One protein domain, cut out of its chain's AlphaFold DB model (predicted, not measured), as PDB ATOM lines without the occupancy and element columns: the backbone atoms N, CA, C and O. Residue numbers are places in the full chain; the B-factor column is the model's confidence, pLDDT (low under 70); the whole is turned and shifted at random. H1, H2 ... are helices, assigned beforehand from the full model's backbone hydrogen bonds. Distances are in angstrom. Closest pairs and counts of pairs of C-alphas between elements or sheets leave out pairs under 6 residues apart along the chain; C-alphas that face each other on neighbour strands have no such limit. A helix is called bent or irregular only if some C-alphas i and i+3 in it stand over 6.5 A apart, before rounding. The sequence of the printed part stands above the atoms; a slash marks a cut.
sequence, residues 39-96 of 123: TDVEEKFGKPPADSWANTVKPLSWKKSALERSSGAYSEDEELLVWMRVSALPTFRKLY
ATOM      1  N   THR A  39     -28.666  42.714 -56.595       87.38
ATOM      2  CA  THR A  39     -27.923  42.167 -55.447       87.38
ATOM      3  C   THR A  39     -28.642  42.361 -54.114       87.38
ATOM      4  O   THR A  39     -28.491  41.539 -53.217       87.38
ATOM      5  N   ASP A  40     -29.416  43.439 -53.955       85.19
ATOM      6  CA  ASP A  40     -30.219  43.623 -52.747       85.19
ATOM      7  C   ASP A  40     -31.325  42.555 -52.697       85.19
ATOM      8  O   ASP A  40     -31.505  41.915 -51.666       85.19
ATOM      9  N   VAL A  41     -32.002  42.321 -53.824       85.69
ATOM     10  CA  VAL A  41     -33.098  41.343 -53.954       85.69
ATOM     11  C   VAL A  41     -32.614  39.892 -53.834       85.69
ATOM     12  O   VAL A  41     -33.278  39.071 -53.206       85.69
ATOM     13  N   GLU A  42     -31.492  39.556 -54.470       84.44
ATOM     14  CA  GLU A  42     -31.024  38.170 -54.601       84.44
ATOM     15  C   GLU A  42     -30.128  37.732 -53.436       84.44
ATOM     16  O   GLU A  42     -30.268  36.608 -52.961       84.44
ATOM     17  N   GLU A  43     -29.250  38.614 -52.949       82.75
ATOM     18  CA  GLU A  43     -28.147  38.227 -52.056       82.75
ATOM     19  C   GLU A  43     -28.261  38.847 -50.661       82.75
ATOM     20  O   GLU A  43     -28.026  38.190 -49.648       82.75
ATOM     21  N   LYS A  44     -28.594  40.141 -50.580       82.81
ATOM     22  CA  LYS A  44     -28.515  40.886 -49.316       82.81
ATOM     23  C   LYS A  44     -29.702  40.621 -48.401       82.81
ATOM     24  O   LYS A  44     -29.530  40.437 -47.196       82.81
ATOM     25  N   PHE A  45     -30.909  40.690 -48.953       78.12
ATOM     26  CA  PHE A  45     -32.138  40.486 -48.204       78.12
ATOM     27  C   PHE A  45     -32.574  39.036 -48.401       78.12
ATOM     28  O   PHE A  45     -33.203  38.680 -49.392       78.12
ATOM     29  N   GLY A  46     -32.161  38.184 -47.459       73.62
ATOM     30  CA  GLY A  46     -32.454  36.753 -47.493       73.62
ATOM     31  C   GLY A  46     -33.954  36.443 -47.508       73.62
ATOM     32  O   GLY A  46     -34.785  37.268 -47.130       73.62
ATOM     33  N   LYS A  47     -34.283  35.216 -47.920       80.62
ATOM     34  CA  LYS A  47     -35.651  34.686 -48.025       80.62
ATOM     35  C   LYS A  47     -35.952  33.788 -46.821       80.62
ATOM     36  O   LYS A  47     -35.681  32.588 -46.899       80.62
ATOM     37  N   PRO A  48     -36.441  34.326 -45.687       77.12
ATOM     38  CA  PRO A  48     -36.774  33.489 -44.541       77.12
ATOM     39  C   PRO A  48     -37.901  32.509 -44.913       77.12
ATOM     40  O   PRO A  48     -38.835  32.903 -45.621       77.12
ATOM     41  N   PRO A  49     -37.847  31.250 -44.443       78.62
ATOM     42  CA  PRO A  49     -38.922  30.292 -44.666       78.62
ATOM     43  C   PRO A  49     -40.223  30.790 -44.024       78.62
ATOM     44  O   PRO A  49     -40.193  31.505 -43.021       78.62
ATOM     45  N   ALA A  50     -41.370  30.406 -44.592       72.81
ATOM     46  CA  ALA A  50     -42.689  30.895 -44.176       72.81
ATOM     47  C   ALA A  50     -42.952  30.722 -42.664       72.81
ATOM     48  O   ALA A  50     -43.521  31.605 -42.023       72.81
ATOM     49  N   ASP A  51     -42.437  29.644 -42.073       79.12
ATOM     50  CA  ASP A  51     -42.597  29.328 -40.649       79.12
ATOM     51  C   ASP A  51     -41.896  30.332 -39.718       79.12
ATOM     52  O   ASP A  51     -42.275  30.483 -38.556       79.12
ATOM     53  N   SER A  52     -40.906  31.080 -40.223       80.38
ATOM     54  CA  SER A  52     -40.182  32.098 -39.443       80.38
ATOM     55  C   SER A  52     -41.046  33.308 -39.080       80.38
ATOM     56  O   SER A  52     -40.677  34.081 -38.198       80.38
ATOM     57  N   TRP A  53     -42.201  33.480 -39.728       80.56
ATOM     58  CA  TRP A  53     -43.088  34.625 -39.522       80.56
ATOM     59  C   TRP A  53     -44.165  34.392 -38.459       80.56
ATOM     60  O   TRP A  53     -44.729  35.366 -37.961       80.56
ATOM     61  N   ALA A  54     -44.427  33.137 -38.077       80.00
ATOM     62  CA  ALA A  54     -45.552  32.753 -37.218       80.00
ATOM     63  C   ALA A  54     -45.556  33.443 -35.841       80.00
ATOM     64  O   ALA A  54     -46.616  33.716 -35.289       80.00
ATOM     65  N   ASN A  55     -44.374  33.769 -35.311       82.44
ATOM     66  CA  ASN A  55     -44.203  34.425 -34.010       82.44
ATOM     67  C   ASN A  55     -43.709  35.877 -34.136       82.44
ATOM     68  O   ASN A  55     -43.100  36.414 -33.212       82.44
ATOM     69  N   THR A  56     -43.931  36.513 -35.289       84.19
ATOM     70  CA  THR A  56     -43.530  37.904 -35.531       84.19
ATOM     71  C   THR A  56     -44.738  38.828 -35.519       84.19
ATOM     72  O   THR A  56     -45.824  38.471 -35.969       84.19
ATOM     73  N   VAL A  57     -44.549  40.045 -35.011       85.69
ATOM     74  CA  VAL A  57     -45.554  41.107 -35.082       85.69
ATOM     75  C   VAL A  57     -45.072  42.190 -36.032       85.69
ATOM     76  O   VAL A  57     -43.876  42.488 -36.107       85.69
ATOM     77  N   LYS A  58     -46.006  42.796 -36.768       86.19
ATOM     78  CA  LYS A  58     -45.684  43.946 -37.610       86.19
ATOM     79  C   LYS A  58     -45.165  45.115 -36.758       86.19
ATOM     80  O   LYS A  58     -45.591  45.276 -35.611       86.19
ATOM     81  N   PRO A  59     -44.304  45.980 -37.313       85.94
ATOM     82  CA  PRO A  59     -43.927  47.210 -36.635       85.94
ATOM     83  C   PRO A  59     -45.149  48.093 -36.346       85.94
ATOM     84  O   PRO A  59     -46.093  48.141 -37.134       85.94
ATOM     85  N   LEU A  60     -45.113  48.830 -35.232       83.69
ATOM     86  CA  LEU A  60     -46.248  49.630 -34.747       83.69
ATOM     87  C   LEU A  60     -46.764  50.639 -35.788       83.69
ATOM     88  O   LEU A  60     -47.963  50.839 -35.927       83.69
ATOM     89  N   SER A  61     -45.851  51.252 -36.538       81.12
ATOM     90  CA  SER A  61     -46.160  52.261 -37.554       81.12
ATOM     91  C   SER A  61     -46.553  51.654 -38.910       81.12
ATOM     92  O   SER A  61     -46.598  52.357 -39.908       81.12
ATOM     93  N   TRP A  62     -46.771  50.345 -39.027       82.75
ATOM     94  CA  TRP A  62     -47.101  49.730 -40.315       82.75
ATOM     95  C   TRP A  62     -48.593  49.395 -40.397       82.75
ATOM     96  O   TRP A  62     -49.136  48.684 -39.548       82.75
ATOM     97  N   LYS A  63     -49.272  49.846 -41.463       82.12
ATOM     98  CA  LYS A  63     -50.673  49.459 -41.725       82.12
ATOM     99  C   LYS A  63     -50.798  47.970 -42.045       82.12
ATOM    100  O   LYS A  63     -51.647  47.297 -41.468       82.12
ATOM    101  N   LYS A  64     -49.897  47.454 -42.884       85.75
ATOM    102  CA  LYS A  64     -49.835  46.052 -43.324       85.75
ATOM    103  C   LYS A  64     -48.539  45.396 -42.846       85.75
ATOM    104  O   LYS A  64     -47.494  46.044 -42.841       85.75
ATOM    105  N   SER A  65     -48.604  44.132 -42.451       86.38
ATOM    106  CA  SER A  65     -47.441  43.277 -42.191       86.38
ATOM    107  C   SER A  65     -46.660  42.990 -43.481       86.38
ATOM    108  O   SER A  65     -47.141  43.247 -44.585       86.38
ATOM    109  N   ALA A  66     -45.441  42.457 -43.362       83.94
ATOM    110  CA  ALA A  66     -44.602  42.161 -44.526       83.94
ATOM    111  C   ALA A  66     -45.262  41.156 -45.491       83.94
ATOM    112  O   ALA A  66     -45.228  41.364 -46.701       83.94
ATOM    113  N   LEU A  67     -45.926  40.127 -44.952       84.44
ATOM    114  CA  LEU A  67     -46.633  39.105 -45.735       84.44
ATOM    115  C   LEU A  67     -47.897  39.642 -46.424       84.44
ATOM    116  O   LEU A  67     -48.239  39.207 -47.517       84.44
ATOM    117  N   GLU A  68     -48.582  40.619 -45.821       86.69
ATOM    118  CA  GLU A  68     -49.742  41.282 -46.441       86.69
ATOM    119  C   GLU A  68     -49.343  42.258 -47.557       86.69
ATOM    120  O   GLU A  68     -50.179  42.650 -48.375       86.69
ATOM    121  N   ARG A  69     -48.082  42.706 -47.569       85.19
ATOM    122  CA  ARG A  69     -47.541  43.590 -48.609       85.19
ATOM    123  C   ARG A  69     -47.073  42.809 -49.831       85.19
ATOM    124  O   ARG A  69     -47.348  43.230 -50.950       85.19
ATOM    125  N   SER A  70     -46.381  41.692 -49.615       85.44
ATOM    126  CA  SER A  70     -45.911  40.799 -50.673       85.44
ATOM    127  C   SER A  70     -45.863  39.360 -50.167       85.44
ATOM    128  O   SER A  70     -45.455  39.121 -49.033       85.44
ATOM    129  N   SER A  71     -46.197  38.395 -51.027       82.75
ATOM    130  CA  SER A  71     -46.162  36.960 -50.708       82.75
ATOM    131  C   SER A  71     -44.800  36.494 -50.188       82.75
ATOM    132  O   SER A  71     -44.733  35.803 -49.177       82.75
ATOM    133  N   GLY A  72     -43.705  36.915 -50.825       78.75
ATOM    134  CA  GLY A  72     -42.335  36.652 -50.371       78.75
ATOM    135  C   GLY A  72     -41.803  37.642 -49.332       78.75
ATOM    136  O   GLY A  72     -40.583  37.756 -49.172       78.75
ATOM    137  N   ALA A  73     -42.697  38.377 -48.659       83.19
ATOM    138  CA  ALA A  73     -42.391  39.388 -47.654       83.19
ATOM    139  C   ALA A  73     -41.287  40.363 -48.116       83.19
ATOM    140  O   ALA A  73     -41.368  40.920 -49.209       83.19
ATOM    141  N   TYR A  74     -40.244  40.567 -47.302       80.50
ATOM    142  CA  TYR A  74     -39.145  41.497 -47.586       80.50
ATOM    143  C   TYR A  74     -38.406  41.200 -48.891       80.50
ATOM    144  O   TYR A  74     -37.989  42.119 -49.583       80.50
ATOM    145  N   SER A  75     -38.264  39.925 -49.234       80.06
ATOM    146  CA  SER A  75     -37.480  39.481 -50.387       80.06
ATOM    147  C   SER A  75     -38.127  39.818 -51.731       80.06
ATOM    148  O   SER A  75     -37.442  39.879 -52.744       80.06
ATOM    149  N   GLU A  76     -39.445  40.028 -51.758       84.69
ATOM    150  CA  GLU A  76     -40.184  40.382 -52.977       84.69
ATOM    151  C   GLU A  76     -40.708  41.825 -52.972       84.69
ATOM    152  O   GLU A  76     -41.126  42.334 -54.019       84.69
ATOM    153  N   ASP A  77     -40.682  42.492 -51.818       89.81
ATOM    154  CA  ASP A  77     -41.120  43.875 -51.644       89.81
ATOM    155  C   ASP A  77     -39.976  44.854 -51.943       89.81
ATOM    156  O   ASP A  77     -39.333  45.406 -51.049       89.81
ATOM    157  N   GLU A  78     -39.714  45.074 -53.230       91.50
ATOM    158  CA  GLU A  78     -38.635  45.958 -53.679       91.50
ATOM    159  C   GLU A  78     -38.791  47.411 -53.199       91.50
ATOM    160  O   GLU A  78     -37.789  48.089 -52.973       91.50
ATOM    161  N   GLU A  79     -40.020  47.897 -52.991       90.56
ATOM    162  CA  GLU A  79     -40.270  49.253 -52.473       90.56
ATOM    163  C   GLU A  79     -39.722  49.393 -51.054       90.56
ATOM    164  O   GLU A  79     -39.065  50.381 -50.708       90.56
ATOM    165  N   LEU A  80     -39.937  48.362 -50.240       89.00
ATOM    166  CA  LEU A  80     -39.363  48.292 -48.912       89.00
ATOM    167  C   LEU A  80     -37.837  48.163 -48.957       89.00
ATOM    168  O   LEU A  80     -37.159  48.848 -48.191       89.00
ATOM    169  N   LEU A  81     -37.275  47.373 -49.876       89.31
ATOM    170  CA  LEU A  81     -35.818  47.258 -50.030       89.31
ATOM    171  C   LEU A  81     -35.165  48.599 -50.399       89.31
ATOM    172  O   LEU A  81     -34.147  48.984 -49.812       89.31
ATOM    173  N   VAL A  82     -35.777  49.359 -51.314       90.62
ATOM    174  CA  VAL A  82     -35.334  50.716 -51.670       90.62
ATOM    175  C   VAL A  82     -35.356  51.639 -50.447       90.62
ATOM    176  O   VAL A  82     -34.460  52.479 -50.281       90.62
ATOM    177  N   TRP A  83     -36.342  51.488 -49.562       87.31
ATOM    178  CA  TRP A  83     -36.426  52.279 -48.337       87.31
ATOM    179  C   TRP A  83     -35.384  51.874 -47.287       87.31
ATOM    180  O   TRP A  83     -34.762  52.749 -46.682       87.31
ATOM    181  N   MET A  84     -35.115  50.574 -47.139       87.31
ATOM    182  CA  MET A  84     -34.115  50.032 -46.209       87.31
ATOM    183  C   MET A  84     -32.675  50.440 -46.549       87.31
ATOM    184  O   MET A  84     -31.793  50.402 -45.688       87.31
ATOM    185  N   ARG A  85     -32.407  50.878 -47.783       87.12
ATOM    186  CA  ARG A  85     -31.123  51.486 -48.146       87.12
ATOM    187  C   ARG A  85     -31.016  52.897 -47.557       87.12
ATOM    188  O   ARG A  85     -31.559  53.842 -48.119       87.12
ATOM    189  N   VAL A  86     -30.307  53.056 -46.444       85.69
ATOM    190  CA  VAL A  86     -30.128  54.364 -45.788       85.69
ATOM    191  C   VAL A  86     -29.458  55.363 -46.738       85.69
ATOM    192  O   VAL A  86     -28.446  55.058 -47.369       85.69
ATOM    193  N   SER A  87     -30.041  56.555 -46.852       87.25
ATOM    194  CA  SER A  87     -29.467  57.661 -47.619       87.25
ATOM    195  C   SER A  87     -28.412  58.386 -46.783       87.25
ATOM    196  O   SER A  87     -28.626  58.625 -45.599       87.25
ATOM    197  N   ALA A  88     -27.298  58.783 -47.398       87.31
ATOM    198  CA  ALA A  88     -26.224  59.493 -46.696       87.31
ATOM    199  C   ALA A  88     -26.541  60.974 -46.397       87.31
ATOM    200  O   ALA A  88     -25.867  61.590 -45.578       87.31
ATOM    201  N   LEU A  89     -27.543  61.553 -47.070       91.62
ATOM    202  CA  LEU A  89     -27.890  62.976 -47.001       91.62
ATOM    203  C   LEU A  89     -29.274  63.187 -46.363       91.62
ATOM    204  O   LEU A  89     -30.145  62.333 -46.535       91.62
ATOM    205  N   PRO A  90     -29.507  64.328 -45.679       90.38
ATOM    206  CA  PRO A  90     -30.801  64.647 -45.067       90.38
ATOM    207  C   PRO A  90     -31.902  64.877 -46.109       90.38
ATOM    208  O   PRO A  90     -33.058  64.534 -45.879       90.38
ATOM    209  N   THR A  91     -31.544  65.418 -47.275       90.88
ATOM    210  CA  THR A  91     -32.420  65.514 -48.440       90.88
ATOM    211  C   THR A  91     -32.035  64.422 -49.428       90.88
ATOM    212  O   THR A  91     -30.909  64.358 -49.920       90.88
ATOM    213  N   PHE A  92     -32.968  63.519 -49.711       92.06
ATOM    214  CA  PHE A  92     -32.727  62.392 -50.601       92.06
ATOM    215  C   PHE A  92     -33.939  62.118 -51.481       92.06
ATOM    216  O   PHE A  92     -35.062  62.522 -51.184       92.06
ATOM    217  N   ARG A  93     -33.698  61.410 -52.582       92.00
ATOM    218  CA  ARG A  93     -34.732  60.906 -53.484       92.00
ATOM    219  C   ARG A  93     -34.611  59.392 -53.546       92.00
ATOM    220  O   ARG A  93     -33.502  58.861 -53.523       92.00
ATOM    221  N   LYS A  94     -35.748  58.708 -53.611       91.19
ATOM    222  CA  LYS A  94     -35.828  57.255 -53.761       91.19
ATOM    223  C   LYS A  94     -36.771  56.924 -54.905       91.19
ATOM    224  O   LYS A  94     -37.739  57.644 -55.136       91.19
ATOM    225  N   LEU A  95     -36.451  55.858 -55.628       92.56
ATOM    226  CA  LEU A  95     -37.273  55.376 -56.726       92.56
ATOM    227  C   LEU A  95     -38.547  54.740 -56.158       92.56
ATOM    228  O   LEU A  95     -38.457  53.867 -55.302       92.56
ATOM    229  N   TYR A  96     -39.712  55.193 -56.621       91.75
ATOM    230  CA  TYR A  96     -41.009  54.653 -56.199       91.75
ATOM    231  C   TYR A  96     -41.532  53.615 -57.200       91.75
ATOM    232  O   TYR A  96     -41.775  52.467 -56.844       91.75
TER     233      TYR A  96
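AT A GLANCE: This is residues 39 to 96 of the 123 residues of an uncharacterized protein of Schistosoma rodhaini (UniProt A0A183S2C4). What is the main picture? With little regular structure, one winding chain runs from H1 past H2 and folds back through H3 to H4, the longest helix; residues 59 to 64 and 86 to 93 stick out. What builds it? The printed part has 58 residues, four named helices, H1 to H4 in order, holding 21, and no named strand: all helix. It is only just loose, close to compact, radius of gyration of the C-alphas 12.7 A, spans 37 by 27 by 17 A.

IN THESE COORDINATES: Where is H4? Residues 78 to 84, 9.6 A, ending at C-alpha 84 (-34.115, 50.032, -46.209). The others? H1, residues 39 to 44, 6.3 A, begins at C-alpha 39 (-27.923, 42.167, -55.447) and is only just irregular: C-alphas 41 and 44 are 6.54 A apart. H2 is residues 50 to 53, 6.0 A; H3 is 66 to 69, 5.2 A.

HOW THE PARTS SIT: What touches H4? H1 only just does, with 3 pairs of C-alphas within 8 A, closest Asp 40 and Leu 81, 7.2 A, at a steep tilt of 42 degrees, the same way. H2 and H3 touch no helix. And backbones? Every O i to N i+4 pair is within hydrogen-bond range in H4, 1 of 2 in H1; H2 and H3 are too short for one.

THE WHOLE: How large? The farthest C-alphas, Asp 51 and Thr 91, are 38.4 A apart. Any cut? The printed part has no cut, the link H2 to H3 is long, and no printed residue is under 70 in pLDDT.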